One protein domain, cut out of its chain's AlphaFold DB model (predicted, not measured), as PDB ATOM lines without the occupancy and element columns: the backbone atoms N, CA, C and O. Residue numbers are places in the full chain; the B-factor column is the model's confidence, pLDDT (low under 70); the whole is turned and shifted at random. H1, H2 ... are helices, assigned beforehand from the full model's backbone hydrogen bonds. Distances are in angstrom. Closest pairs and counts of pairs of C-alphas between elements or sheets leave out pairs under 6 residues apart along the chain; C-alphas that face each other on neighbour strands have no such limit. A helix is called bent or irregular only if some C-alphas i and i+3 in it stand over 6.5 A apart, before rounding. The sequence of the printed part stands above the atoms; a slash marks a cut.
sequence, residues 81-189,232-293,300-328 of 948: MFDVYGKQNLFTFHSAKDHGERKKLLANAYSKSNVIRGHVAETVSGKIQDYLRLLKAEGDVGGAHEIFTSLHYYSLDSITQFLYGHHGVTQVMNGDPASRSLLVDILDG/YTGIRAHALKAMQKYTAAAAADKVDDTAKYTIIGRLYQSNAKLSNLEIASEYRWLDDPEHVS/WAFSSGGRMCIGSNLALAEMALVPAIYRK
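Overview. This is residues 81 to 189, 232 to 293 and 300 to 328 of the 948 residues of an uncharacterized protein of Pseudocercospora eumusae (UniProt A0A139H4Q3). A long helical hairpin of H3 and the kinked H4 runs through this model, H4 lying nearest the middle and H3 reaching out to one extremity, with H11 and H12 packed in succession along H3 and a cluster of H7, H8 and H9 round the end of H4. H10 packs on H7, while H1 lies out at one end and meets the cluster only through H9. The printed part has 200 residues with twelve named helices, H1 to H12 in order, and no named strand: all helix, 117 residues being in helices. Helix packing is mostly crossed: of the 7 pairs of touching helices that are long enough for a tilt and meet not only at a corner or at their ends, 2 are at a shallow tilt. The whole is compact, with a radius of gyration of the C-alphas of 17.5 A and spans of 52 by 45 by 37 A.

Arrangement. H3, residues 119 to 142, and H4, residues 147 to 167, form a helical hairpin and touch, opposite ways at a tilt of 37 degrees, only just steep; their closest C-alphas, of Lys 127 and Ser 158, are 6.3 A apart. H4 has a kink of 68 degrees near residue 161 and is irregular, C-alphas 163 and 166 being 9.7 A apart. H3 touches H11, residues 312 to 318, with residues 121 to 128 alone (closest C-alphas Val 124 and Glu 318, 6.2 A). H3 touches H12, residues 321 to 326, with residues 128 to 132 alone; the closest C-alphas, of Ile 128 and Leu 321, are 5.8 A apart. H2, residues 112 to 115, touches H11 at C-alphas 112 and 313, 5.3 A. H4 touches H7, residues 233 to 250, with residues 164 to 167 alone, the same way at a shallow tilt of 24 degrees; the closest C-alphas, 167 and 242, are 5.8 A apart. H4 touches H9, residues 263 to 269, with residues 162 to 164 alone, closest at C-alphas 163 and 263, 4.9 A. H8, residues 257 to 261, only just irregular with C-alphas 257 and 260 6.55 A apart, only just touches H4 with 3 pairs within 8 A, closest at C-alphas 165 and 259, 6.8 A. H10, residues 276 to 279, touches H7 at C-alphas 276 and 243, 6.8 A. H1, residues 96 to 107, only just touches H9, with 3 pairs within 8 A, about perpendicular at 84 degrees; C-alphas 105 and 267 are closest, 7.3 A. H5, residues 177 to 181, and H6, residues 184 to 187, are each close to H7 but not clearly touching it, at 7.5 A and 7.4 A. Every O i to N i+4 pair is within hydrogen-bond range in H5, H7, H9, H11 and H12; the counts are 6 of 8 in H1, 19 of 20 in H3, 13 of 17 in H4 and 0 of 1 in H8, where 1 of 2 O i to N i+3 pairs is within range, and H2, H6 and H10 are too short for an i+4 pair.

Along the chain. H3 is the longest helix, 34.6 A from C-alpha 119 at (45.095, 9.789, 5.658) to C-alpha 142. H4 measures 27.7 A, H7 25.9 A and H1 15.3 A, H1 beginning at C-alpha 96 (14.719, 2.923, 13.287). H12 ends at C-alpha 326 (48.809, -14.726, -0.415).

Size, cuts and confidence. The C-alphas of Lys 97 and Val 141 are the two farthest apart, 53.5 A. Residues 190 to 231 and 294 to 299 are not printed; the gaps are 12.8 A and 11.9 A between C-alphas. Of the links printed whole, none is long. Mean pLDDT of the printed part is 72.9; 56 residues are under 70, among them 269 to 293 and 300 to 312.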
ATOM      1  N   MET A  81      22.086  -7.395  25.454       68.12
ATOM      2  CA  MET A  81      23.346  -7.948  25.978       68.12
ATOM      3  C   MET A  81      24.596  -7.163  25.528       68.12
ATOM      4  O   MET A  81      25.624  -7.204  26.201       68.12
ATOM      5  N   PHE A  82      24.504  -6.442  24.405       70.31
ATOM      6  CA  PHE A  82      25.581  -5.625  23.843       70.31
ATOM      7  C   PHE A  82      25.512  -4.153  24.277       70.31
ATOM      8  O   PHE A  82      26.323  -3.347  23.816       70.31
ATOM      9  N   ASP A  83      24.591  -3.789  25.176       72.69
ATOM     10  CA  ASP A  83      24.579  -2.458  25.784       72.69
ATOM     11  C   ASP A  83      25.912  -2.201  26.507       72.69
ATOM     12  O   ASP A  83      26.534  -3.103  27.088       72.69
ATOM     13  N   VAL A  84      26.367  -0.950  26.470       68.00
ATOM     14  CA  VAL A  84      27.651  -0.522  27.042       68.00
ATOM     15  C   VAL A  84      27.341   0.504  28.126       68.00
ATOM     16  O   VAL A  84      26.561   1.423  27.903       68.00
ATOM     17  N   TYR A  85      27.865   0.307  29.339       71.69
ATOM     18  CA  TYR A  85      27.550   1.140  30.515       71.69
ATOM     19  C   TYR A  85      26.039   1.306  30.810       71.69
ATOM     20  O   TYR A  85      25.617   2.284  31.420       71.69
ATOM     21  N   GLY A  86      25.209   0.345  30.380       68.69
ATOM     22  CA  GLY A  86      23.745   0.399  30.501       68.69
ATOM     23  C   GLY A  86      23.043   1.321  29.491       68.69
ATOM     24  O   GLY A  86      21.821   1.454  29.546       68.69
ATOM     25  N   LYS A  87      23.789   1.937  28.566       71.38
ATOM     26  CA  LYS A  87      23.276   2.777  27.480       71.38
ATOM     27  C   LYS A  87      23.052   1.950  26.212       71.38
ATOM     28  O   LYS A  87      23.822   1.032  25.912       71.38
ATOM     29  N   GLN A  88      22.003   2.312  25.470       74.31
ATOM     30  CA  GLN A  88      21.827   1.853  24.093       74.31
ATOM     31  C   GLN A  88      22.809   2.559  23.163       74.31
ATOM     32  O   GLN A  88      23.259   3.669  23.447       74.31
ATOM     33  N   ASN A  89      23.114   1.894  22.057       77.19
ATOM     34  CA  ASN A  89      24.050   2.350  21.041       77.19
ATOM     35  C   ASN A  89      23.590   1.915  19.644       77.19
ATOM     36  O   ASN A  89      22.614   1.174  19.498       77.19
ATOM     37  N   LEU A  90      24.336   2.314  18.610       72.81
ATOM     38  CA  LEU A  90      24.050   1.985  17.208       72.81
ATOM     39  C   LEU A  90      23.816   0.480  16.925       72.81
ATOM     40  O   LEU A  90      23.077   0.143  15.999       72.81
ATOM     41  N   PHE A  91      24.355  -0.443  17.731       72.81
ATOM     42  CA  PHE A  91      24.094  -1.885  17.614       72.81
ATOM     43  C   PHE A  91      22.853  -2.366  18.399       72.81
ATOM     44  O   PHE A  91      22.274  -3.393  18.042       72.81
ATOM     45  N   THR A  92      22.390  -1.630  19.418       74.44
ATOM     46  CA  THR A  92      21.307  -2.063  20.332       74.44
ATOM     47  C   THR A  92      20.023  -1.227  20.306       74.44
ATOM     48  O   THR A  92      19.041  -1.638  20.928       74.44
ATOM     49  N   PHE A  93      19.968  -0.116  19.558       77.75
ATOM     50  CA  PHE A  93      18.712   0.606  19.317       77.75
ATOM     51  C   PHE A  93      17.639  -0.307  18.701       77.75
ATOM     52  O   PHE A  93      17.890  -1.035  17.734       77.75
ATOM     53  N   HIS A  94      16.429  -0.233  19.262       75.25
ATOM     54  CA  HIS A  94      15.232  -0.914  18.759       75.25
ATOM     55  C   HIS A  94      14.585  -0.126  17.608       75.25
ATOM     56  O   HIS A  94      14.300  -0.684  16.546       75.25
ATOM     57  N   SER A  95      14.402   1.179  17.836       76.19
ATOM     58  CA  SER A  95      13.812   2.153  16.917       76.19
ATOM     59  C   SER A  95      14.689   2.387  15.684       76.19
ATOM     60  O   SER A  95      15.916   2.477  15.773       76.19
ATOM     61  N   ALA A  96      14.049   2.514  14.519       69.94
ATOM     62  CA  ALA A  96      14.719   2.923  13.287       69.94
ATOM     63  C   ALA A  96      15.058   4.427  13.272       69.94
ATOM     64  O   ALA A  96      16.069   4.801  12.676       69.94
ATOM     65  N   LYS A  97      14.269   5.268  13.961       74.44
ATOM     66  CA  LYS A  97      14.474   6.724  14.044       74.44
ATOM     67  C   LYS A  97      15.763   7.045  14.797       74.44
ATOM     68  O   LYS A  97      16.681   7.605  14.211       74.44
ATOM     69  N   ASP A  98      15.882   6.563  16.030       75.94
ATOM     70  CA  ASP A  98      17.031   6.769  16.921       75.94
ATOM     71  C   ASP A  98      18.331   6.250  16.271       75.94
ATOM     72  O   ASP A  98      19.372   6.909  16.289       75.94
ATOM     73  N   HIS A  99      18.253   5.077  15.626       75.88
ATOM     74  CA  HIS A  99      19.348   4.489  14.854       75.88
ATOM     75  C   HIS A  99      19.734   5.354  13.642       75.88
ATOM     76  O   HIS A  99      20.920   5.541  13.377       75.88
ATOM     77  N   GLY A 100      18.758   5.887  12.901       68.19
ATOM     78  CA  GLY A 100      18.982   6.752  11.742       68.19
ATOM     79  C   GLY A 100      19.573   8.111  12.119       68.19
ATOM     80  O   GLY A 100      20.564   8.537  11.525       68.19
ATOM     81  N   GLU A 101      19.021   8.763  13.142       74.06
ATOM     82  CA  GLU A 101      19.543  10.006  13.721       74.06
ATOM     83  C   GLU A 101      20.989   9.829  14.194       74.06
ATOM     84  O   GLU A 101      21.848  10.652  13.871       74.06
ATOM     85  N   ARG A 102      21.304   8.710  14.859       73.31
ATOM     86  CA  ARG A 102      22.676   8.430  15.287       73.31
ATOM     87  C   ARG A 102      23.612   8.058  14.135       73.31
ATOM     88  O   ARG A 102      24.749   8.529  14.112       73.31
ATOM     89  N   LYS A 103      23.149   7.286  13.140       74.50
ATOM     90  CA  LYS A 103      23.934   6.957  11.934       74.50
ATOM     91  C   LYS A 103      24.376   8.228  11.200       74.50
ATOM     92  O   LYS A 103      25.525   8.288  10.763       74.50
ATOM     93  N   LYS A 104      23.522   9.261  11.115       72.56
ATOM     94  CA  LYS A 104      23.836  10.546  10.451       72.56
ATOM     95  C   LYS A 104      25.103  11.220  10.998       72.56
ATOM     96  O   LYS A 104      25.906  11.686  10.196       72.56
ATOM     97  N   LEU A 105      25.325  11.213  12.320       69.31
ATOM     98  CA  LEU A 105      26.497  11.850  12.956       69.31
ATOM     99  C   LEU A 105      27.840  11.251  12.506       69.31
ATOM    100  O   LEU A 105      28.868  11.924  12.511       69.31
ATOM    101  N   LEU A 106      27.834   9.971  12.135       70.06
ATOM    102  CA  LEU A 106      29.037   9.179  11.899       70.06
ATOM    103  C   LEU A 106      29.223   8.790  10.420       70.06
ATOM    104  O   LEU A 106      30.355   8.602   9.977       70.06
ATOM    105  N   ALA A 107      28.145   8.704   9.633       70.00
ATOM    106  CA  ALA A 107      28.157   8.182   8.262       70.00
ATOM    107  C   ALA A 107      29.166   8.871   7.321       70.00
ATOM    108  O   ALA A 107      29.758   8.201   6.477       70.00
ATOM    109  N   ASN A 108      29.413  10.179   7.477       76.31
ATOM    110  CA  ASN A 108      30.378  10.901   6.641       76.31
ATOM    111  C   ASN A 108      31.817  10.384   6.822       76.31
ATOM    112  O   ASN A 108      32.485  10.104   5.832       76.31
ATOM    113  N   ALA A 109      32.291  10.211   8.061       69.69
ATOM    114  CA  ALA A 109      33.652   9.721   8.344       69.69
ATOM    115  C   ALA A 109      33.900   8.299   7.811       69.69
ATOM    116  O   ALA A 109      35.031   7.862   7.632       69.69
ATOM    117  N   TYR A 110      32.802   7.598   7.559       72.50
ATOM    118  CA  TYR A 110      32.713   6.197   7.220       72.50
ATOM    119  C   TYR A 110      32.353   5.957   5.735       72.50
ATOM    120  O   TYR A 110      32.141   4.815   5.322       72.50
ATOM    121  N   SER A 111      32.311   7.015   4.917       72.69
ATOM    122  CA  SER A 111      32.015   6.928   3.486       72.69
ATOM    123  C   SER A 111      33.157   6.299   2.676       72.69
ATOM    124  O   SER A 111      34.339   6.437   2.994       72.69
ATOM    125  N   LYS A 112      32.803   5.668   1.549       70.25
ATOM    126  CA  LYS A 112      33.749   5.121   0.559       70.25
ATOM    127  C   LYS A 112      34.807   6.143   0.118       70.25
ATOM    128  O   LYS A 112      35.976   5.797  -0.015       70.25
ATOM    129  N   SER A 113      34.413   7.405  -0.074       72.38
ATOM    130  CA  SER A 113      35.309   8.484  -0.506       72.38
ATOM    131  C   SER A 113      36.310   8.919   0.567       72.38
ATOM    132  O   SER A 113      37.461   9.173   0.219       72.38
ATOM    133  N   ASN A 114      35.909   8.962   1.843       73.81
ATOM    134  CA  ASN A 114      36.791   9.339   2.955       73.81
ATOM    135  C   ASN A 114      37.702   8.196   3.422       73.81
ATOM    136  O   ASN A 114      38.756   8.456   3.992       73.81
ATOM    137  N   VAL A 115      37.318   6.938   3.187       78.00
ATOM    138  CA  VAL A 115      38.140   5.779   3.563       78.00
ATOM    139  C   VAL A 115      39.198   5.443   2.507       78.00
ATOM    140  O   VAL A 115      40.322   5.101   2.858       78.00
ATOM    141  N   ILE A 116      38.866   5.548   1.215       75.75
ATOM    142  CA  ILE A 116      39.751   5.127   0.110       75.75
ATOM    143  C   ILE A 116      40.759   6.228  -0.296       75.75
ATOM    144  O   ILE A 116      41.644   5.983  -1.114       75.75
ATOM    145  N   ARG A 117      40.676   7.444   0.265       73.06
ATOM    146  CA  ARG A 117      41.549   8.578  -0.099       73.06
ATOM    147  C   ARG A 117      42.184   9.250   1.123       73.06
ATOM    148  O   ARG A 117      41.541   9.404   2.156       73.06
ATOM    149  N   GLY A 118      43.431   9.696   0.964       80.69
ATOM    150  CA  GLY A 118      44.196  10.420   1.985       80.69
ATOM    151  C   GLY A 118      44.505   9.594   3.238       80.69
ATOM    152  O   GLY A 118      44.640   8.371   3.181       80.69
ATOM    153  N   HIS A 119      44.567  10.283   4.380       81.44
ATOM    154  CA  HIS A 119      45.095   9.789   5.658       81.44
ATOM    155  C   HIS A 119      44.563   8.420   6.131       81.44
ATOM    156  O   HIS A 119      45.294   7.648   6.757       81.44
ATOM    157  N   VAL A 120      43.304   8.080   5.826       80.94
ATOM    158  CA  VAL A 120      42.719   6.776   6.186       80.94
ATOM    159  C   VAL A 120      43.314   5.646   5.339       80.94
ATOM    160  O   VAL A 120      43.718   4.620   5.885       80.94
ATOM    161  N   ALA A 121      43.430   5.842   4.025       83.06
ATOM    162  CA  ALA A 121      44.016   4.860   3.115       83.06
ATOM    163  C   ALA A 121      45.521   4.672   3.370       83.06
ATOM    164  O   ALA A 121      46.022   3.547   3.337       83.06
ATOM    165  N   GLU A 122      46.229   5.759   3.693       85.94
ATOM    166  CA  GLU A 122      47.623   5.737   4.155       85.94
ATOM    167  C   GLU A 122      47.770   4.923   5.450       85.94
ATOM    168  O   GLU A 122      48.619   4.035   5.530       85.94
ATOM    169  N   THR A 123      46.891   5.154   6.433       85.56
ATOM    170  CA  THR A 123      46.861   4.423   7.711       85.56
ATOM    171  C   THR A 123      46.637   2.922   7.513       85.56
ATOM    172  O   THR A 123      47.408   2.115   8.033       85.56
ATOM    173  N   VAL A 124      45.628   2.528   6.725       86.44
ATOM    174  CA  VAL A 124      45.353   1.110   6.417       86.44
ATOM    175  C   VAL A 124      46.536   0.471   5.680       86.44
ATOM    176  O   VAL A 124      46.954  -0.635   6.025       86.44
ATOM    177  N   SER A 125      47.138   1.185   4.723       88.06
ATOM    178  CA  SER A 125      48.321   0.715   3.988       88.06
ATOM    179  C   SER A 125      49.533   0.517   4.905       88.06
ATOM    180  O   SER A 125      50.228  -0.492   4.792       88.06
ATOM    181  N   GLY A 126      49.758   1.436   5.850       90.12
ATOM    182  CA  GLY A 126      50.784   1.312   6.885       90.12
ATOM    183  C   GLY A 126      50.551   0.098   7.785       90.12
ATOM    184  O   GLY A 126      51.459  -0.707   7.974       90.12
ATOM    185  N   LYS A 127      49.315  -0.125   8.249       91.06
ATOM    186  CA  LYS A 127      48.975  -1.289   9.084       91.06
ATOM    187  C   LYS A 127      49.123  -2.626   8.353       91.06
ATOM    188  O   LYS A 127      49.520  -3.614   8.969       91.06
ATOM    189  N   ILE A 128      48.881  -2.669   7.042       91.19
ATOM    190  CA  ILE A 128      49.189  -3.849   6.215       91.19
ATOM    191  C   ILE A 128      50.707  -4.096   6.178       91.19
ATOM    192  O   ILE A 128      51.145  -5.241   6.282       91.19
ATOM    193  N   GLN A 129      51.531  -3.048   6.086       90.88
ATOM    194  CA  GLN A 129      52.992  -3.183   6.147       90.88
ATOM    195  C   GLN A 129      53.487  -3.610   7.538       90.88
ATOM    196  O   GLN A 129      54.377  -4.456   7.617       90.88
ATOM    197  N   ASP A 130      52.902  -3.096   8.625       90.75
ATOM    198  CA  ASP A 130      53.167  -3.552  10.000       90.75
ATOM    199  C   ASP A 130      52.932  -5.062  10.133       90.75
ATOM    200  O   ASP A 130      53.816  -5.797  10.571       90.75
ATOM    201  N   TYR A 131      51.779  -5.548   9.666       91.50
ATOM    202  CA  TYR A 131      51.441  -6.967   9.738       91.50
ATOM    203  C   TYR A 131      52.351  -7.851   8.877       91.50
ATOM    204  O   TYR A 131      52.775  -8.924   9.302       91.50
ATOM    205  N   LEU A 132      52.715  -7.400   7.671       89.88
ATOM    206  CA  LEU A 132      53.662  -8.128   6.820       89.88
ATOM    207  C   LEU A 132      55.080  -8.177   7.416       89.88
ATOM    208  O   LEU A 132      55.810  -9.124   7.113       89.88
ATOM    209  N   ARG A 133      55.462  -7.196   8.252       89.50
ATOM    210  CA  ARG A 133      56.700  -7.226   9.051       89.50
ATOM    211  C   ARG A 133      56.591  -8.206  10.220       89.50
ATOM    212  O   ARG A 133      57.530  -8.970  10.420       89.50
ATOM    213  N   LEU A 134      55.456  -8.234  10.924       87.81
ATOM    214  CA  LEU A 134      55.181  -9.196  11.999       87.81
ATOM    215  C   LEU A 134      55.281 -10.644  11.497       87.81
ATOM    216  O   LEU A 134      56.077 -11.415  12.026       87.81
ATOM    217  N   LEU A 135      54.569 -10.976  10.409       87.19
ATOM    218  CA  LEU A 135      54.620 -12.307   9.787       87.19
ATOM    219  C   LEU A 135      56.040 -12.735   9.395       87.19
ATOM    220  O   LEU A 135      56.366 -13.915   9.490       87.19
ATOM    221  N   LYS A 136      56.880 -11.791   8.948       85.31
ATOM    222  CA  LYS A 136      58.281 -12.090   8.647       85.31
ATOM    223  C   LYS A 136      59.068 -12.368   9.930       85.31
ATOM    224  O   LYS A 136      59.730 -13.390  10.015       85.31
ATOM    225  N   ALA A 137      58.988 -11.478  10.919       82.81
ATOM    226  CA  ALA A 137      59.774 -11.578  12.145       82.81
ATOM    227  C   ALA A 137      59.437 -12.830  12.978       82.81
ATOM    228  O   ALA A 137      60.344 -13.479  13.488       82.81
ATOM    229  N   GLU A 138      58.155 -13.193  13.094       77.06
ATOM    230  CA  GLU A 138      57.733 -14.399  13.824       77.06
ATOM    231  C   GLU A 138      57.974 -15.679  12.980       77.06
ATOM    232  O   GLU A 138      58.366 -16.717  13.521       77.06
ATOM    233  N   GLY A 139      57.866 -15.597  11.645       68.06
ATOM    234  CA  GLY A 139      58.176 -16.698  10.719       68.06
ATOM    235  C   GLY A 139      59.666 -17.059  10.632       68.06
ATOM    236  O   GLY A 139      60.005 -18.242  10.674       68.06
ATOM    237  N   ASP A 140      60.558 -16.063  10.587       65.00
ATOM    238  CA  ASP A 140      62.022 -16.250  10.547       65.00
ATOM    239  C   ASP A 140      62.574 -16.901  11.843       65.00
ATOM    240  O   ASP A 140      63.689 -17.420  11.843       65.00
ATOM    241  N   VAL A 141      61.801 -16.896  12.943       64.50
ATOM    242  CA  VAL A 141      62.194 -17.434  14.265       64.50
ATOM    243  C   VAL A 141      61.606 -18.823  14.555       64.50
ATOM    244  O   VAL A 141      62.274 -19.639  15.188       64.50
ATOM    245  N   GLY A 142      60.370 -19.106  14.122       57.19
ATOM    246  CA  GLY A 142      59.637 -20.337  14.479       57.19
ATOM    247  C   GLY A 142      59.058 -21.144  13.309       57.19
ATOM    248  O   GLY A 142      58.445 -22.191  13.523       57.19
ATOM    249  N   GLY A 143      59.224 -20.689  12.065       70.75
ATOM    250  CA  GLY A 143      58.694 -21.356  10.878       70.75
ATOM    251  C   GLY A 143      57.231 -21.009  10.584       70.75
ATOM    252  O   GLY A 143      56.946 -20.019   9.916       70.75
ATOM    253  N   ALA A 144      56.286 -21.868  10.982       67.56
ATOM    254  CA  ALA A 144      54.879 -21.729  10.585       67.56
ATOM    255  C   ALA A 144      54.075 -20.884  11.587       67.56
ATOM    256  O   ALA A 144      53.913 -21.276  12.738       67.56
ATOM    257  N   HIS A 145      53.536 -19.756  11.119       78.38
ATOM    258  CA  HIS A 145      52.834 -18.771  11.948       78.38
ATOM    259  C   HIS A 145      51.304 -18.968  11.999       78.38
ATOM    260  O   HIS A 145      50.679 -19.286  10.985       78.38
ATOM    261  N   GLU A 146      50.697 -18.724  13.165       77.44
ATOM    262  CA  GLU A 146      49.250 -18.846  13.413       77.44
ATOM    263  C   GLU A 146      48.525 -17.520  13.099       77.44
ATOM    264  O   GLU A 146      48.607 -16.543  13.849       77.44
ATOM    265  N   ILE A 147      47.818 -17.474  11.966       80.38
ATOM    266  CA  ILE A 147      47.233 -16.236  11.435       80.38
ATOM    267  C   ILE A 147      45.928 -15.788  12.110       80.38
ATOM    268  O   ILE A 147      45.635 -14.596  12.081       80.38
ATOM    269  N   PHE A 148      45.129 -16.676  12.708       77.00
ATOM    270  CA  PHE A 148      43.844 -16.312  13.321       77.00
ATOM    271  C   PHE A 148      44.048 -15.362  14.506       77.00
ATOM    272  O   PHE A 148      43.382 -14.328  14.606       77.00
ATOM    273  N   THR A 149      45.008 -15.671  15.375       78.25
ATOM    274  CA  THR A 149      45.340 -14.855  16.545       78.25
ATOM    275  C   THR A 149      45.984 -13.535  16.126       78.25
ATOM    276  O   THR A 149      45.552 -12.475  16.582       78.25
ATOM    277  N   SER A 150      46.948 -13.543  15.199       84.38
ATOM    278  CA  SER A 150      47.599 -12.300  14.764       84.38
ATOM    279  C   SER A 150      46.684 -11.390  13.934       84.38
ATOM    280  O   SER A 150      46.823 -10.169  14.009       84.38
ATOM    281  N   LEU A 151      45.690 -11.920  13.210       84.94
ATOM    282  CA  LEU A 151      44.672 -11.090  12.549       84.94
ATOM    283  C   LEU A 151      43.851 -10.260  13.555       84.94
ATOM    284  O   LEU A 151      43.490  -9.126  13.245       84.94
ATOM    285  N   HIS A 152      43.635 -10.750  14.784       82.00
ATOM    286  CA  HIS A 152      43.034  -9.933  15.849       82.00
ATOM    287  C   HIS A 152      43.952  -8.774  16.275       82.00
ATOM    288  O   HIS A 152      43.448  -7.706  16.625       82.00
ATOM    289  N   TYR A 153      45.278  -8.947  16.210       87.94
ATOM    290  CA  TYR A 153      46.246  -7.879  16.494       87.94
ATOM    291  C   TYR A 153      46.170  -6.786  15.418       87.94
ATOM    292  O   TYR A 153      46.035  -5.607  15.740       87.94
ATOM    293  N   TYR A 154      46.167  -7.189  14.142       88.75
ATOM    294  CA  TYR A 154      46.010  -6.287  12.996       88.75
ATOM    295  C   TYR A 154      44.707  -5.484  13.056       88.75
ATOM    296  O   TYR A 154      44.734  -4.257  12.930       88.75
ATOM    297  N   SER A 155      43.569  -6.149  13.284       84.94
ATOM    298  CA  SER A 155      42.278  -5.463  13.366       84.94
ATOM    299  C   SER A 155      42.180  -4.537  14.579       84.94
ATOM    300  O   SER A 155      41.617  -3.453  14.447       84.94
ATOM    301  N   LEU A 156      42.726  -4.901  15.748       84.38
ATOM    302  CA  LEU A 156      42.653  -4.034  16.930       84.38
ATOM    303  C   LEU A 156      43.525  -2.774  16.771       84.38
ATOM    304  O   LEU A 156      43.040  -1.669  17.031       84.38
ATOM    305  N   ASP A 157      44.749  -2.901  16.251       88.50
ATOM    306  CA  ASP A 157      45.629  -1.754  15.976       88.50
ATOM    307  C   ASP A 157      45.040  -0.832  14.888       88.50
ATOM    308  O   ASP A 157      45.036   0.391  15.050       88.50
ATOM    309  N   SER A 158      44.482  -1.398  13.809       86.69
ATOM    310  CA  SER A 158      43.883  -0.628  12.701       86.69
ATOM    311  C   SER A 158      42.620   0.124  13.137       86.69
ATOM    312  O   SER A 158      42.503   1.334  12.924       86.69
ATOM    313  N   ILE A 159      41.708  -0.559  13.840       84.12
ATOM    314  CA  ILE A 159      40.470   0.043  14.353       84.12
ATOM    315  C   ILE A 159      40.782   1.108  15.412       84.12
ATOM    316  O   ILE A 159      40.215   2.197  15.363       84.12
ATOM    317  N   THR A 160      41.687   0.852  16.361       85.38
ATOM    318  CA  THR A 160      41.994   1.838  17.418       85.38
ATOM    319  C   THR A 160      42.701   3.081  16.884       85.38
ATOM    320  O   THR A 160      42.398   4.178  17.358       85.38
ATOM    321  N   GLN A 161      43.564   2.954  15.867       86.44
ATOM    322  CA  GLN A 161      44.143   4.114  15.187       86.44
ATOM    323  C   GLN A 161      43.065   4.947  14.481       86.44
ATOM    324  O   GLN A 161      43.017   6.160  14.672       86.44
ATOM    325  N   PHE A 162      42.160   4.310  13.733       83.88
ATOM    326  CA  PHE A 162      41.068   5.003  13.043       83.88
ATOM    327  C   PHE A 162      40.086   5.693  14.017       83.88
ATOM    328  O   PHE A 162      39.628   6.812  13.779       83.88
ATOM    329  N   LEU A 163      39.759   5.045  15.138       80.88
ATOM    330  CA  LEU A 163      38.789   5.567  16.106       80.88
ATOM    331  C   LEU A 163      39.340   6.694  16.985       80.88
ATOM    332  O   LEU A 163      38.629   7.673  17.225       80.88
ATOM    333  N   TYR A 164      40.571   6.542  17.484       82.38
ATOM    334  CA  TYR A 164      41.113   7.350  18.586       82.38
ATOM    335  C   TYR A 164      42.401   8.110  18.241       82.38
ATOM    336  O   TYR A 164      42.866   8.913  19.055       82.38
ATOM    337  N   GLY A 165      43.006   7.843  17.079       82.62
ATOM    338  CA  GLY A 165      44.303   8.396  16.697       82.62
ATOM    339  C   GLY A 165      45.379   8.156  17.761       82.62
ATOM    340  O   GLY A 165      45.353   7.169  18.505       82.62
ATOM    341  N   HIS A 166      46.307   9.103  17.885       82.00
ATOM    342  CA  HIS A 166      47.427   9.019  18.825       82.00
ATOM    343  C   HIS A 166      47.006   8.977  20.316       82.00
ATOM    344  O   HIS A 166      47.796   8.569  21.166       82.00
ATOM    345  N   HIS A 167      45.763   9.340  20.663       80.62
ATOM    346  CA  HIS A 167      45.280   9.308  22.051       80.62
ATOM    347  C   HIS A 167      44.950   7.884  22.549       80.62
ATOM    348  O   HIS A 167      45.026   7.622  23.758       80.62
ATOM    349  N   GLY A 168      44.596   6.961  21.642       81.56
ATOM    350  CA  GLY A 168      44.071   5.632  21.993       81.56
ATOM    351  C   GLY A 168      44.440   4.468  21.065       81.56
ATOM    352  O   GLY A 168      43.947   3.364  21.299       81.56
ATOM    353  N   VAL A 169      45.286   4.677  20.053       86.94
ATOM    354  CA  VAL A 169      45.865   3.598  19.233       86.94
ATOM    355  C   VAL A 169      46.561   2.537  20.099       86.94
ATOM    356  O   VAL A 169      47.237   2.861  21.077       86.94
ATOM    357  N   THR A 170      46.368   1.267  19.749       88.00
ATOM    358  CA  THR A 170      47.048   0.116  20.369       88.00
ATOM    359  C   THR A 170      48.278  -0.306  19.560       88.00
ATOM    360  O   THR A 170      48.476   0.147  18.430       88.00
ATOM    361  N   GLN A 171      49.158  -1.102  20.173       86.00
ATOM    362  CA  GLN A 171      50.368  -1.630  19.527       86.00
ATOM    363  C   GLN A 171      50.500  -3.146  19.742       86.00
ATOM    364  O   GLN A 171      51.565  -3.666  20.085       86.00
ATOM    365  N   VAL A 172      49.392  -3.864  19.557       85.38
ATOM    366  CA  VAL A 172      49.288  -5.318  19.725       85.38
ATOM    367  C   VAL A 172      50.255  -6.051  18.784       85.38
ATOM    368  O   VAL A 172      50.886  -7.035  19.190       85.38
ATOM    369  N   MET A 173      50.417  -5.555  17.549       85.38
ATOM    370  CA  MET A 173      51.363  -6.115  16.574       85.38
ATOM    371  C   MET A 173      52.826  -5.917  16.989       85.38
ATOM    372  O   MET A 173      53.631  -6.812  16.768       85.38
ATOM    373  N   ASN A 174      53.168  -4.812  17.662       84.12
ATOM    374  CA  ASN A 174      54.537  -4.549  18.135       84.12
ATOM    375  C   ASN A 174      54.912  -5.341  19.403       84.12
ATOM    376  O   ASN A 174      56.025  -5.201  19.903       84.12
ATOM    377  N   GLY A 175      53.993  -6.144  19.951       79.19
ATOM    378  CA  GLY A 175      54.254  -6.976  21.124       79.19
ATOM    379  C   GLY A 175      53.834  -6.384  22.469       79.19
ATOM    380  O   GLY A 175      54.031  -7.060  23.476       79.19
ATOM    381  N   ASP A 176      53.241  -5.182  22.517       85.00
ATOM    382  CA  ASP A 176      52.880  -4.517  23.781       85.00
ATOM    383  C   ASP A 176      51.987  -5.415  24.669       85.00
ATOM    384  O   ASP A 176      50.842  -5.702  24.289       85.00
ATOM    385  N   PRO A 177      52.454  -5.832  25.867       78.88
ATOM    386  CA  PRO A 177      51.675  -6.668  26.775       78.88
ATOM    387  C   PRO A 177      50.374  -6.007  27.234       78.88
ATOM    388  O   PRO A 177      49.379  -6.705  27.437       78.88
ATOM    389  N   ALA A 178      50.341  -4.674  27.369       80.44
ATOM    390  CA  ALA A 178      49.131  -3.964  27.774       80.44
ATOM    391  C   ALA A 178      48.059  -4.052  26.677       80.44
ATOM    392  O   ALA A 178      46.943  -4.491  26.952       80.44
ATOM    393  N   SER A 179      48.412  -3.740  25.426       82.69
ATOM    394  CA  SER A 179      47.533  -3.897  24.261       82.69
ATOM    395  C   SER A 179      47.122  -5.359  24.030       82.69
ATOM    396  O   SER A 179      45.941  -5.629  23.816       82.69
ATOM    397  N   ARG A 180      48.051  -6.326  24.136       82.31
ATOM    398  CA  ARG A 180      47.747  -7.768  24.010       82.31
ATOM    399  C   ARG A 180      46.791  -8.266  25.105       82.31
ATOM    400  O   ARG A 180      45.936  -9.104  24.819       82.31
ATOM    401  N   SER A 181      46.838  -7.708  26.321       82.56
ATOM    402  CA  SER A 181      45.900  -8.076  27.399       82.56
ATOM    403  C   SER A 181      44.424  -7.776  27.077       82.56
ATOM    404  O   SER A 181      43.537  -8.464  27.582       82.56
ATOM    405  N   LEU A 182      44.150  -6.816  26.179       79.94
ATOM    406  CA  LEU A 182      42.795  -6.415  25.763       79.94
ATOM    407  C   LEU A 182      42.049  -7.476  24.933       79.94
ATOM    408  O   LEU A 182      40.869  -7.289  24.640       79.94
ATOM    409  N   LEU A 183      42.727  -8.554  24.526       77.62
ATOM    410  CA  LEU A 183      42.158  -9.658  23.746       77.62
ATOM    411  C   LEU A 183      41.906 -10.927  24.578       77.62
ATOM    412  O   LEU A 183      41.234 -11.840  24.101       77.62
ATOM    413  N   VAL A 184      42.405 -11.010  25.816       76.62
ATOM    414  CA  VAL A 184      42.348 -12.241  26.632       76.62
ATOM    415  C   VAL A 184      40.904 -12.637  26.970       76.62
ATOM    416  O   VAL A 184      40.530 -13.800  26.831       76.62
ATOM    417  N   ASP A 185      40.057 -11.666  27.325       70.94
ATOM    418  CA  ASP A 185      38.628 -11.869  27.621       70.94
ATOM    419  C   ASP A 185      37.761 -12.098  26.363       70.94
ATOM    420  O   ASP A 185      36.571 -12.419  26.467       70.94
ATOM    421  N   ILE A 186      38.352 -11.954  25.174       68.56
ATOM    422  CA  ILE A 186      37.734 -12.205  23.867       68.56
ATOM    423  C   ILE A 186      38.146 -13.582  23.332       68.56
ATOM    424  O   ILE A 186      37.303 -14.275  22.757       68.56
ATOM    425  N   LEU A 187      39.400 -13.992  23.541       68.38
ATOM    426  CA  LEU A 187      39.959 -15.265  23.075       68.38
ATOM    427  C   LEU A 187      39.649 -16.459  24.008       68.38
ATOM    428  O   LEU A 187      39.702 -17.597  23.543       68.38
ATOM    429  N   ASP A 188      39.228 -16.238  25.265       65.00
ATOM    430  CA  ASP A 188      38.662 -17.281  26.150       65.00
ATOM    431  C   ASP A 188      37.322 -17.833  25.613       65.00
ATOM    432  O   ASP A 188      36.222 -17.444  26.016       65.00
ATOM    433  N   GLY A 189      37.412 -18.760  24.659       56.69
ATOM    434  CA  GLY A 189      36.265 -19.402  24.020       56.69
ATOM    435  C   GLY A 189      35.310 -20.134  24.982       56.69
ATOM    436  O   GLY A 189      34.094 -19.976  24.823       56.69
ATOM    437  N   TYR A 232      34.881  -8.300  26.629       67.56
ATOM    438  CA  TYR A 232      34.978  -6.885  26.243       67.56
ATOM    439  C   TYR A 232      35.237  -5.887  27.386       67.56
ATOM    440  O   TYR A 232      35.215  -4.679  27.136       67.56
ATOM    441  N   THR A 233      35.500  -6.322  28.621       74.12
ATOM    442  CA  THR A 233      35.783  -5.396  29.738       74.12
ATOM    443  C   THR A 233      37.070  -4.611  29.490       74.12
ATOM    444  O   THR A 233      37.088  -3.402  29.727       74.12
ATOM    445  N   GLY A 234      38.111  -5.262  28.951       76.19
ATOM    446  CA  GLY A 234      39.384  -4.608  28.622       76.19
ATOM    447  C   GLY A 234      39.210  -3.486  27.594       76.19
ATOM    448  O   GLY A 234      39.501  -2.323  27.879       76.19
ATOM    449  N   ILE A 235      38.659  -3.813  26.418       78.25
ATOM    450  CA  ILE A 235      38.445  -2.842  25.330       78.25
ATOM    451  C   ILE A 235      37.507  -1.701  25.754       78.25
ATOM    452  O   ILE A 235      37.786  -0.544  25.442       78.25
ATOM    453  N   ARG A 236      36.430  -1.986  26.503       78.38
ATOM    454  CA  ARG A 236      35.513  -0.947  27.013       78.38
ATOM    455  C   ARG A 236      36.249   0.048  27.922       78.38
ATOM    456  O   ARG A 236      36.144   1.255  27.718       78.38
ATOM    457  N   ALA A 237      37.052  -0.440  28.873       77.69
ATOM    458  CA  ALA A 237      37.856   0.420  29.743       77.69
ATOM    459  C   ALA A 237      38.911   1.237  28.967       77.69
ATOM    460  O   ALA A 237      39.111   2.417  29.263       77.69
ATOM    461  N   HIS A 238      39.544   0.644  27.947       81.94
ATOM    462  CA  HIS A 238      40.490   1.342  27.067       81.94
ATOM    463  C   HIS A 238      39.822   2.476  26.277       81.94
ATOM    464  O   HIS A 238      40.341   3.590  26.265       81.94
ATOM    465  N   ALA A 239      38.639   2.239  25.699       79.88
ATOM    466  CA  ALA A 239      37.862   3.252  24.980       79.88
ATOM    467  C   ALA A 239      37.491   4.451  25.875       79.88
ATOM    468  O   ALA A 239      37.689   5.605  25.490       79.88
ATOM    469  N   LEU A 240      37.031   4.192  27.106       76.75
ATOM    470  CA  LEU A 240      36.724   5.248  28.076       76.75
ATOM    471  C   LEU A 240      37.977   6.055  28.466       76.75
ATOM    472  O   LEU A 240      37.921   7.283  28.544       76.75
ATOM    473  N   LYS A 241      39.124   5.387  28.648       81.62
ATOM    474  CA  LYS A 241      40.415   6.030  28.952       81.62
ATOM    475  C   LYS A 241      40.950   6.853  27.771       81.62
ATOM    476  O   LYS A 241      41.524   7.920  27.986       81.62
ATOM    477  N   ALA A 242      40.742   6.398  26.534       82.38
ATOM    478  CA  ALA A 242      41.060   7.152  25.321       82.38
ATOM    479  C   ALA A 242      40.193   8.419  25.200       82.38
ATOM    480  O   ALA A 242      40.729   9.493  24.930       82.38
ATOM    481  N   MET A 243      38.891   8.329  25.499       78.94
ATOM    482  CA  MET A 243      38.000   9.494  25.553       78.94
ATOM    483  C   MET A 243      38.419  10.496  26.630       78.94
ATOM    484  O   MET A 243      38.541  11.681  26.339       78.94
ATOM    485  N   GLN A 244      38.729  10.033  27.844       79.12
ATOM    486  CA  GLN A 244      39.231  10.901  28.916       79.12
ATOM    487  C   GLN A 244      40.501  11.657  28.490       79.12
ATOM    488  O   GLN A 244      40.549  12.881  28.622       79.12
ATOM    489  N   LYS A 245      41.487  10.963  27.898       83.12
ATOM    490  CA  LYS A 245      42.690  11.593  27.323       83.12
ATOM    491  C   LYS A 245      42.352  12.638  26.256       83.12
ATOM    492  O   LYS A 245      42.917  13.728  26.298       83.12
ATOM    493  N   TYR A 246      41.453  12.320  25.321       80.69
ATOM    494  CA  TYR A 246      41.044  13.247  24.265       80.69
ATOM    495  C   TYR A 246      40.403  14.509  24.854       80.69
ATOM    496  O   TYR A 246      40.832  15.618  24.548       80.69
ATOM    497  N   THR A 247      39.443  14.357  25.774       79.12
ATOM    498  CA  THR A 247      38.782  15.500  26.426       79.12
ATOM    499  C   THR A 247      39.748  16.362  27.240       79.12
ATOM    500  O   THR A 247      39.617  17.582  27.233       79.12
ATOM    501  N   ALA A 248      40.757  15.763  27.883       80.50
ATOM    502  CA  ALA A 248      41.788  16.505  28.608       80.50
ATOM    503  C   ALA A 248      42.745  17.263  27.668       80.50
ATOM    504  O   ALA A 248      43.159  18.372  27.993       80.50
ATOM    505  N   ALA A 249      43.071  16.703  26.497       78.44
ATOM    506  CA  ALA A 249      43.855  17.394  25.472       78.44
ATOM    507  C   ALA A 249      43.064  18.542  24.819       78.44
ATOM    508  O   ALA A 249      43.613  19.623  24.624       78.44
ATOM    509  N   ALA A 250      41.770  18.335  24.549       76.31
ATOM    510  CA  ALA A 250      40.867  19.349  24.001       76.31
ATOM    511  C   ALA A 250      40.622  20.510  24.976       76.31
ATOM    512  O   ALA A 250      40.668  21.666  24.572       76.31
ATOM    513  N   ALA A 251      40.445  20.225  26.269       76.69
ATOM    514  CA  ALA A 251      40.332  21.252  27.308       76.69
ATOM    515  C   ALA A 251      41.648  22.018  27.576       76.69
ATOM    516  O   ALA A 251      41.629  23.034  28.265       76.69
ATOM    517  N   ALA A 252      42.779  21.534  27.050       75.75
ATOM    518  CA  ALA A 252      44.100  22.151  27.175       75.75
ATOM    519  C   ALA A 252      44.632  22.739  25.851       75.75
ATOM    520  O   ALA A 252      45.807  23.098  25.797       75.75
ATOM    521  N   ASP A 253      43.796  22.780  24.805       73.06
ATOM    522  CA  ASP A 253      44.109  23.221  23.433       73.06
ATOM    523  C   ASP A 253      45.365  22.559  22.819       73.06
ATOM    524  O   ASP A 253      46.185  23.173  22.143       73.06
ATOM    525  N   LYS A 254      45.541  21.259  23.102       70.88
ATOM    526  CA  LYS A 254      46.675  20.419  22.657       70.88
ATOM    527  C   LYS A 254      46.218  19.269  21.759       70.88
ATOM    528  O   LYS A 254      46.699  18.142  21.879       70.88
ATOM    529  N   VAL A 255      45.239  19.535  20.902       73.94
ATOM    530  CA  VAL A 255      44.703  18.555  19.952       73.94
ATOM    531  C   VAL A 255      45.414  18.718  18.615       73.94
ATOM    532  O   VAL A 255      45.351  19.773  17.996       73.94
ATOM    533  N   ASP A 256      46.092  17.657  18.187       70.69
ATOM    534  CA  ASP A 256      46.772  17.605  16.895       70.69
ATOM    535  C   ASP A 256      45.784  17.696  15.719       70.69
ATOM    536  O   ASP A 256      44.653  17.206  15.777       70.69
ATOM    537  N   ASP A 257      46.252  18.262  14.610       70.31
ATOM    538  CA  ASP A 257      45.455  18.548  13.422       70.31
ATOM    539  C   ASP A 257      44.962  17.260  12.717       70.31
ATOM    540  O   ASP A 257      44.002  17.287  11.943       70.31
ATOM    541  N   THR A 258      45.537  16.093  13.042       70.44
ATOM    542  CA  THR A 258      45.017  14.777  12.621       70.44
ATOM    543  C   THR A 258      43.689  14.388  13.286       70.44
ATOM    544  O   THR A 258      42.951  13.559  12.745       70.44
ATOM    545  N   ALA A 259      43.317  14.996  14.419       72.25
ATOM    546  CA  ALA A 259      42.128  14.618  15.188       72.25
ATOM    547  C   ALA A 259      40.816  14.718  14.390       72.25
ATOM    548  O   ALA A 259      39.909  13.911  14.603       72.25
ATOM    549  N   LYS A 260      40.734  15.632  13.412       70.25
ATOM    550  CA  LYS A 260      39.585  15.794  12.495       70.25
ATOM    551  C   LYS A 260      39.331  14.585  11.581       70.25
ATOM    552  O   LYS A 260      38.248  14.463  11.001       70.25
ATOM    553  N   TYR A 261      40.289  13.666  11.456       69.69
ATOM    554  CA  TYR A 261      40.110  12.392  10.749       69.69
ATOM    555  C   TYR A 261      39.648  11.255  11.672       69.69
ATOM    556  O   TYR A 261      39.087  10.278  11.187       69.69
ATOM    557  N   THR A 262      39.813  11.400  12.992       77.81
ATOM    558  CA  THR A 262      39.353  10.413  13.981       77.81
ATOM    559  C   THR A 262      37.849  10.511  14.230       77.81
ATOM    560  O   THR A 262      37.246  11.585  14.144       77.81
ATOM    561  N   ILE A 263      37.232   9.394  14.618       77.50
ATOM    562  CA  ILE A 263      35.824   9.384  15.041       77.50
ATOM    563  C   ILE A 263      35.622  10.173  16.337       77.50
ATOM    564  O   ILE A 263      34.638  10.904  16.460       77.50
ATOM    565  N   ILE A 264      36.556  10.060  17.286       75.81
ATOM    566  CA  ILE A 264      36.434  10.714  18.591       75.81
ATOM    567  C   ILE A 264      36.450  12.246  18.479       75.81
ATOM    568  O   ILE A 264      35.614  12.911  19.093       75.81
ATOM    569  N   GLY A 265      37.307  12.802  17.614       71.31
ATOM    570  CA  GLY A 265      37.359  14.240  17.354       71.31
ATOM    571  C   GLY A 265      36.110  14.767  16.651       71.31
ATOM    572  O   GLY A 265      35.558  15.783  17.070       71.31
ATOM    573  N   ARG A 266      35.595  14.042  15.648       72.06
ATOM    574  CA  ARG A 266      34.357  14.415  14.940       72.06
ATOM    575  C   ARG A 266      33.126  14.389  15.845       72.06
ATOM    576  O   ARG A 266      32.315  15.310  15.783       72.06
ATOM    577  N   LEU A 267      32.991  13.377  16.708       70.06
ATOM    578  CA  LEU A 267      31.899  13.324  17.685       70.06
ATOM    579  C   LEU A 267      31.974  14.496  18.671       70.06
ATOM    580  O   LEU A 267      30.961  15.153  18.898       70.06
ATOM    581  N   TYR A 268      33.165  14.812  19.188       70.81
ATOM    582  CA  TYR A 268      33.370  15.948  20.094       70.81
ATOM    583  C   TYR A 268      33.042  17.299  19.428       70.81
ATOM    584  O   TYR A 268      32.345  18.126  20.011       70.81
ATOM    585  N   GLN A 269      33.468  17.501  18.177       67.25
ATOM    586  CA  GLN A 269      33.181  18.716  17.397       67.25
ATOM    587  C   GLN A 269      31.702  18.859  16.997       67.25
ATOM    588  O   GLN A 269      31.245  19.974  16.759       67.25
ATOM    589  N   SER A 270      30.932  17.764  16.941       55.31
ATOM    590  CA  SER A 270      29.523  17.783  16.506       55.31
ATOM    591  C   SER A 270      28.554  18.500  17.460       55.31
ATOM    592  O   SER A 270      27.395  18.706  17.106       55.31
ATOM    593  N   ASN A 271      29.011  18.872  18.664       52.62
ATOM    594  CA  ASN A 271      28.259  19.600  19.697       52.62
ATOM    595  C   ASN A 271      26.916  18.947  20.112       52.62
ATOM    596  O   ASN A 271      26.021  19.593  20.662       52.62
ATOM    597  N   ALA A 272      26.766  17.642  19.864       50.16
ATOM    598  CA  ALA A 272      25.652  16.852  20.370       50.16
ATOM    599  C   ALA A 272      25.763  16.686  21.898       50.16
ATOM    600  O   ALA A 272      26.848  16.445  22.426       50.16
ATOM    601  N   LYS A 273      24.632  16.755  22.613       53.41
ATOM    602  CA  LYS A 273      24.546  16.602  24.082       53.41
ATOM    603  C   LYS A 273      24.738  15.141  24.531       53.41
ATOM    604  O   LYS A 273      23.836  14.545  25.115       53.41
ATOM    605  N   LEU A 274      25.892  14.552  24.222       56.22
ATOM    606  CA  LEU A 274      26.246  13.162  24.514       56.22
ATOM    607  C   LEU A 274      27.305  13.094  25.615       56.22
ATOM    608  O   LEU A 274      28.309  13.801  25.577       56.22
ATOM    609  N   SER A 275      27.102  12.214  26.595       57.56
ATOM    610  CA  SER A 275      28.092  11.976  27.648       57.56
ATOM    611  C   SER A 275      29.256  11.107  27.154       57.56
ATOM    612  O   SER A 275      29.109  10.294  26.239       57.56
ATOM    613  N   ASN A 276      30.404  11.190  27.835       54.41
ATOM    614  CA  ASN A 276      31.582  10.349  27.557       54.41
ATOM    615  C   ASN A 276      31.277   8.834  27.579       54.41
ATOM    616  O   ASN A 276      31.968   8.060  26.923       54.41
ATOM    617  N   LEU A 277      30.240   8.408  28.314       54.34
ATOM    618  CA  LEU A 277      29.780   7.015  28.384       54.34
ATOM    619  C   LEU A 277      28.969   6.591  27.148       54.34
ATOM    620  O   LEU A 277      28.985   5.420  26.783       54.34
ATOM    621  N   GLU A 278      28.269   7.527  26.506       54.97
ATOM    622  CA  GLU A 278      27.507   7.286  25.274       54.97
ATOM    623  C   GLU A 278      28.425   7.328  24.050       54.97
ATOM    624  O   GLU A 278      28.338   6.453  23.193       54.97
ATOM    625  N   ILE A 279      29.374   8.269  24.014       56.16
ATOM    626  CA  ILE A 279      30.391   8.376  22.951       56.16
ATOM    627  C   ILE A 279      31.255   7.102  22.863       56.16
ATOM    628  O   ILE A 279      31.627   6.678  21.772       56.16
ATOM    629  N   ALA A 280      31.514   6.432  23.989       47.69
ATOM    630  CA  ALA A 280      32.301   5.198  24.052       47.69
ATOM    631  C   ALA A 280      31.570   3.916  23.571       47.69
ATOM    632  O   ALA A 280      32.066   2.816  23.826       47.69
ATOM    633  N   SER A 281      30.389   4.010  22.936       45.75
ATOM    634  CA  SER A 281      29.492   2.849  22.756       45.75
ATOM    635  C   SER A 281      29.127   2.421  21.318       45.75
ATOM    636  O   SER A 281      28.502   1.371  21.175       45.75
ATOM    637  N   GLU A 282      29.492   3.147  20.248       54.12
ATOM    638  CA  GLU A 282      28.708   3.120  18.982       54.12
ATOM    639  C   GLU A 282      29.455   2.765  17.670       54.12
ATOM    640  O   GLU A 282      30.145   3.618  17.115       54.12
ATOM    641  N   TYR A 283      29.245   1.568  17.077       38.12
ATOM    642  CA  TYR A 283      29.948   1.138  15.837       38.12
ATOM    643  C   TYR A 283      29.154   0.190  14.867       38.12
ATOM    644  O   TYR A 283      28.372  -0.637  15.330       38.12
ATOM    645  N   ARG A 284      29.495   0.222  13.543       38.38
ATOM    646  CA  ARG A 284      29.544  -0.900  12.518       38.38
ATOM    647  C   ARG A 284      28.397  -1.197  11.461       38.38
ATOM    648  O   ARG A 284      27.377  -1.719  11.869       38.38
ATOM    649  N   TRP A 285      28.615  -1.068  10.109       47.59
ATOM    650  CA  TRP A 285      28.159  -1.982   8.956       47.59
ATOM    651  C   TRP A 285      27.373  -1.533   7.633       47.59
ATOM    652  O   TRP A 285      26.269  -2.024   7.489       47.59
ATOM    653  N   LEU A 286      27.903  -0.767   6.642       30.38
ATOM    654  CA  LEU A 286      27.541  -0.493   5.176       30.38
ATOM    655  C   LEU A 286      26.467   0.554   4.688       30.38
ATOM    656  O   LEU A 286      25.665   1.003   5.519       30.38
ATOM    657  N   ASP A 287      26.335   0.967   3.380       33.75
ATOM    658  CA  ASP A 287      27.156   1.103   2.095       33.75
ATOM    659  C   ASP A 287      26.354   1.871   0.980       33.75
ATOM    660  O   ASP A 287      25.179   2.127   1.220       33.75
ATOM    661  N   ASP A 288      26.930   2.148  -0.227       34.97
ATOM    662  CA  ASP A 288      26.201   2.163  -1.545       34.97
ATOM    663  C   ASP A 288      27.115   1.858  -2.813       34.97
ATOM    664  O   ASP A 288      28.151   1.214  -2.594       34.97
ATOM    665  N   PRO A 289      26.815   2.149  -4.120       49.47
ATOM    666  CA  PRO A 289      26.845   1.174  -5.237       49.47
ATOM    667  C   PRO A 289      28.062   1.370  -6.205       49.47
ATOM    668  O   PRO A 289      29.048   2.021  -5.845       49.47
ATOM    669  N   GLU A 290      28.189   0.800  -7.418       42.44
ATOM    670  CA  GLU A 290      27.343  -0.107  -8.237       42.44
ATOM    671  C   GLU A 290      28.055  -1.430  -8.601       42.44
ATOM    672  O   GLU A 290      27.421  -2.469  -8.787       42.44
ATOM    673  N   HIS A 291      29.392  -1.432  -8.621       37.50
ATOM    674  CA  HIS A 291      30.243  -2.498  -9.176       37.50
ATOM    675  C   HIS A 291      30.358  -3.775  -8.300       37.50
ATOM    676  O   HIS A 291      31.371  -4.474  -8.312       37.50
ATOM    677  N   VAL A 292      29.342  -4.063  -7.479       41.31
ATOM    678  CA  VAL A 292      29.362  -5.140  -6.466       41.31
ATOM    679  C   VAL A 292      28.141  -6.066  -6.548       41.31
ATOM    680  O   VAL A 292      28.161  -7.129  -5.932       41.31
ATOM    681  N   SER A 293      27.097  -5.706  -7.310       38.88
ATOM    682  CA  SER A 293      25.792  -6.398  -7.335       38.88
ATOM    683  C   SER A 293      25.902  -7.930  -7.431       38.88
ATOM    684  O   SER A 293      25.372  -8.652  -6.583       38.88
ATOM    685  N   TRP A 300      26.455 -11.789   2.697       47.25
ATOM    686  CA  TRP A 300      25.590 -11.082   3.653       47.25
ATOM    687  C   TRP A 300      26.259 -10.751   5.006       47.25
ATOM    688  O   TRP A 300      25.600 -10.285   5.934       47.25
ATOM    689  N   ALA A 301      27.586 -10.915   5.114       46.47
ATOM    690  CA  ALA A 301      28.393 -10.799   6.346       46.47
ATOM    691  C   ALA A 301      28.353  -9.432   7.077       46.47
ATOM    692  O   ALA A 301      29.003  -9.250   8.108       46.47
ATOM    693  N   PHE A 302      27.612  -8.459   6.544       51.16
ATOM    694  CA  PHE A 302      27.519  -7.096   7.056       51.16
ATOM    695  C   PHE A 302      26.071  -6.534   7.141       51.16
ATOM    696  O   PHE A 302      25.926  -5.398   7.584       51.16
ATOM    697  N   SER A 303      25.017  -7.309   6.815       54.06
ATOM    698  CA  SER A 303      23.583  -6.901   6.808       54.06
ATOM    699  C   SER A 303      23.123  -6.003   5.631       54.06
ATOM    700  O   SER A 303      23.885  -5.704   4.714       54.06
ATOM    701  N   SER A 304      21.840  -5.616   5.629       54.84
ATOM    702  CA  SER A 304      21.123  -4.872   4.574       54.84
ATOM    703  C   SER A 304      20.107  -3.844   5.126       54.84
ATOM    704  O   SER A 304      19.822  -3.811   6.325       54.84
ATOM    705  N   GLY A 305      19.567  -2.979   4.252       58.69
ATOM    706  CA  GLY A 305      18.498  -2.015   4.572       58.69
ATOM    707  C   GLY A 305      18.917  -0.828   5.451       58.69
ATOM    708  O   GLY A 305      20.087  -0.480   5.538       58.69
ATOM    709  N   GLY A 306      17.980  -0.213   6.182       55.94
ATOM    710  CA  GLY A 306      18.294   0.892   7.112       55.94
ATOM    711  C   GLY A 306      19.191   0.499   8.302       55.94
ATOM    712  O   GLY A 306      19.686   1.368   9.022       55.94
ATOM    713  N   ARG A 307      19.406  -0.811   8.510       59.84
ATOM    714  CA  ARG A 307      20.353  -1.388   9.487       59.84
ATOM    715  C   ARG A 307      21.510  -2.157   8.838       59.84
ATOM    716  O   ARG A 307      22.261  -2.842   9.532       59.84
ATOM    717  N   MET A 308      21.714  -1.937   7.543       65.69
ATOM    718  CA  MET A 308      23.023  -1.554   7.027       65.69
ATOM    719  C   MET A 308      23.410  -0.269   7.786       65.69
ATOM    720  O   MET A 308      22.638   0.686   7.852       65.69
ATOM    721  N   CYS A 309      24.529  -0.257   8.494       66.81
ATOM    722  CA  CYS A 309      24.663   0.454   9.763       66.81
ATOM    723  C   CYS A 309      25.806   1.496   9.816       66.81
ATOM    724  O   CYS A 309      25.517   2.628  10.186       66.81
ATOM    725  N   ILE A 310      27.056   1.206   9.402       66.69
ATOM    726  CA  ILE A 310      28.115   2.233   9.182       66.69
ATOM    727  C   ILE A 310      29.206   1.910   8.121       66.69
ATOM    728  O   ILE A 310      28.742   1.992   6.986       66.69
ATOM    729  N   GLY A 311      30.514   1.521   8.431       65.81
ATOM    730  CA  GLY A 311      32.825   0.307   7.247       65.81
ATOM    731  C   GLY A 311      33.124  -1.195   6.841       65.81
ATOM    732  O   GLY A 311      34.126  -1.733   7.285       65.81
ATOM    733  N   SER A 312      32.312  -1.841   6.002       69.56
ATOM    734  CA  SER A 312      32.739  -2.486   4.777       69.56
ATOM    735  C   SER A 312      33.698  -1.578   4.029       69.56
ATOM    736  O   SER A 312      34.731  -2.060   3.635       69.56
ATOM    737  N   ASN A 313      33.463  -0.267   3.911       70.94
ATOM    738  CA  ASN A 313      34.456   0.618   3.291       70.94
ATOM    739  C   ASN A 313      35.826   0.515   3.990       70.94
ATOM    740  O   ASN A 313      36.830   0.340   3.309       70.94
ATOM    741  N   LEU A 314      35.864   0.511   5.332       78.12
ATOM    742  CA  LEU A 314      37.097   0.284   6.101       78.12
ATOM    743  C   LEU A 314      37.561  -1.180   6.044       78.12
ATOM    744  O   LEU A 314      38.684  -1.438   5.639       78.12
ATOM    745  N   ALA A 315      36.696  -2.146   6.349       73.62
ATOM    746  CA  ALA A 315      37.050  -3.564   6.396       73.62
ATOM    747  C   ALA A 315      37.420  -4.157   5.021       73.62
ATOM    748  O   ALA A 315      38.249  -5.049   4.956       73.62
ATOM    749  N   LEU A 316      36.838  -3.680   3.917       73.44
ATOM    750  CA  LEU A 316      37.186  -4.067   2.542       73.44
ATOM    751  C   LEU A 316      38.486  -3.389   2.086       73.44
ATOM    752  O   LEU A 316      39.220  -3.987   1.306       73.44
ATOM    753  N   ALA A 317      38.803  -2.191   2.595       79.81
ATOM    754  CA  ALA A 317      40.139  -1.614   2.447       79.81
ATOM    755  C   ALA A 317      41.173  -2.424   3.255       79.81
ATOM    756  O   ALA A 317      42.222  -2.773   2.724       79.81
ATOM    757  N   GLU A 318      40.850  -2.822   4.491       81.50
ATOM    758  CA  GLU A 318      41.653  -3.753   5.298       81.50
ATOM    759  C   GLU A 318      41.782  -5.137   4.627       81.50
ATOM    760  O   GLU A 318      42.843  -5.752   4.696       81.50
ATOM    761  N   MET A 319      40.771  -5.617   3.886       81.56
ATOM    762  CA  MET A 319      40.867  -6.857   3.093       81.56
ATOM    763  C   MET A 319      41.891  -6.784   1.950       81.56
ATOM    764  O   MET A 319      42.247  -7.835   1.418       81.56
ATOM    765  N   ALA A 320      42.464  -5.617   1.621       81.38
ATOM    766  CA  ALA A 320      43.673  -5.552   0.792       81.38
ATOM    767  C   ALA A 320      44.867  -6.299   1.429       81.38
ATOM    768  O   ALA A 320      45.797  -6.692   0.723       81.38
ATOM    769  N   LEU A 321      44.815  -6.583   2.738       83.06
ATOM    770  CA  LEU A 321      45.728  -7.497   3.417       83.06
ATOM    771  C   LEU A 321      45.711  -8.914   2.816       83.06
ATOM    772  O   LEU A 321      46.762  -9.544   2.719       83.06
ATOM    773  N   VAL A 322      44.551  -9.420   2.383       81.38
ATOM    774  CA  VAL A 322      44.392 -10.799   1.887       81.38
ATOM    775  C   VAL A 322      45.301 -11.079   0.675       81.38
ATOM    776  O   VAL A 322      46.159 -11.961   0.786       81.38
ATOM    777  N   PRO A 323      45.231 -10.331  -0.448       80.69
ATOM    778  CA  PRO A 323      46.182 -10.512  -1.545       80.69
ATOM    779  C   PRO A 323      47.622 -10.149  -1.151       80.69
ATOM    780  O   PRO A 323      48.556 -10.693  -1.738       80.69
ATOM    781  N   ALA A 324      47.840  -9.285  -0.151       83.94
ATOM    782  CA  ALA A 324      49.185  -8.955   0.325       83.94
ATOM    783  C   ALA A 324      49.871 -10.133   1.050       83.94
ATOM    784  O   ALA A 324      51.082 -10.316   0.894       83.94
ATOM    785  N   ILE A 325      49.106 -10.946   1.792       83.75
ATOM    786  CA  ILE A 325      49.562 -12.207   2.399       83.75
ATOM    787  C   ILE A 325      49.793 -13.252   1.303       83.75
ATOM    788  O   ILE A 325      50.920 -13.713   1.131       83.75
ATOM    789  N   TYR A 326      48.757 -13.597   0.529       83.88
ATOM    790  CA  TYR A 326      48.809 -14.726  -0.415       83.88
ATOM    791  C   TYR A 326      49.757 -14.513  -1.609       83.88
ATOM    792  O   TYR A 326      50.192 -15.483  -2.223       83.88
ATOM    793  N   ARG A 327      50.149 -13.267  -1.917       84.06
ATOM    794  CA  ARG A 327      51.217 -12.968  -2.891       84.06
ATOM    795  C   ARG A 327      52.635 -13.225  -2.349       84.06
ATOM    796  O   ARG A 327      53.565 -13.323  -3.146       84.06
ATOM    797  N   LYS A 328      52.827 -13.284  -1.025       81.88
ATOM    798  CA  LYS A 328      54.153 -13.382  -0.378       81.88
ATOM    799  C   LYS A 328      54.386 -14.683   0.387       81.88
ATOM    800  O   LYS A 328      55.525 -15.131   0.462       81.88
TER     801      LYS A 328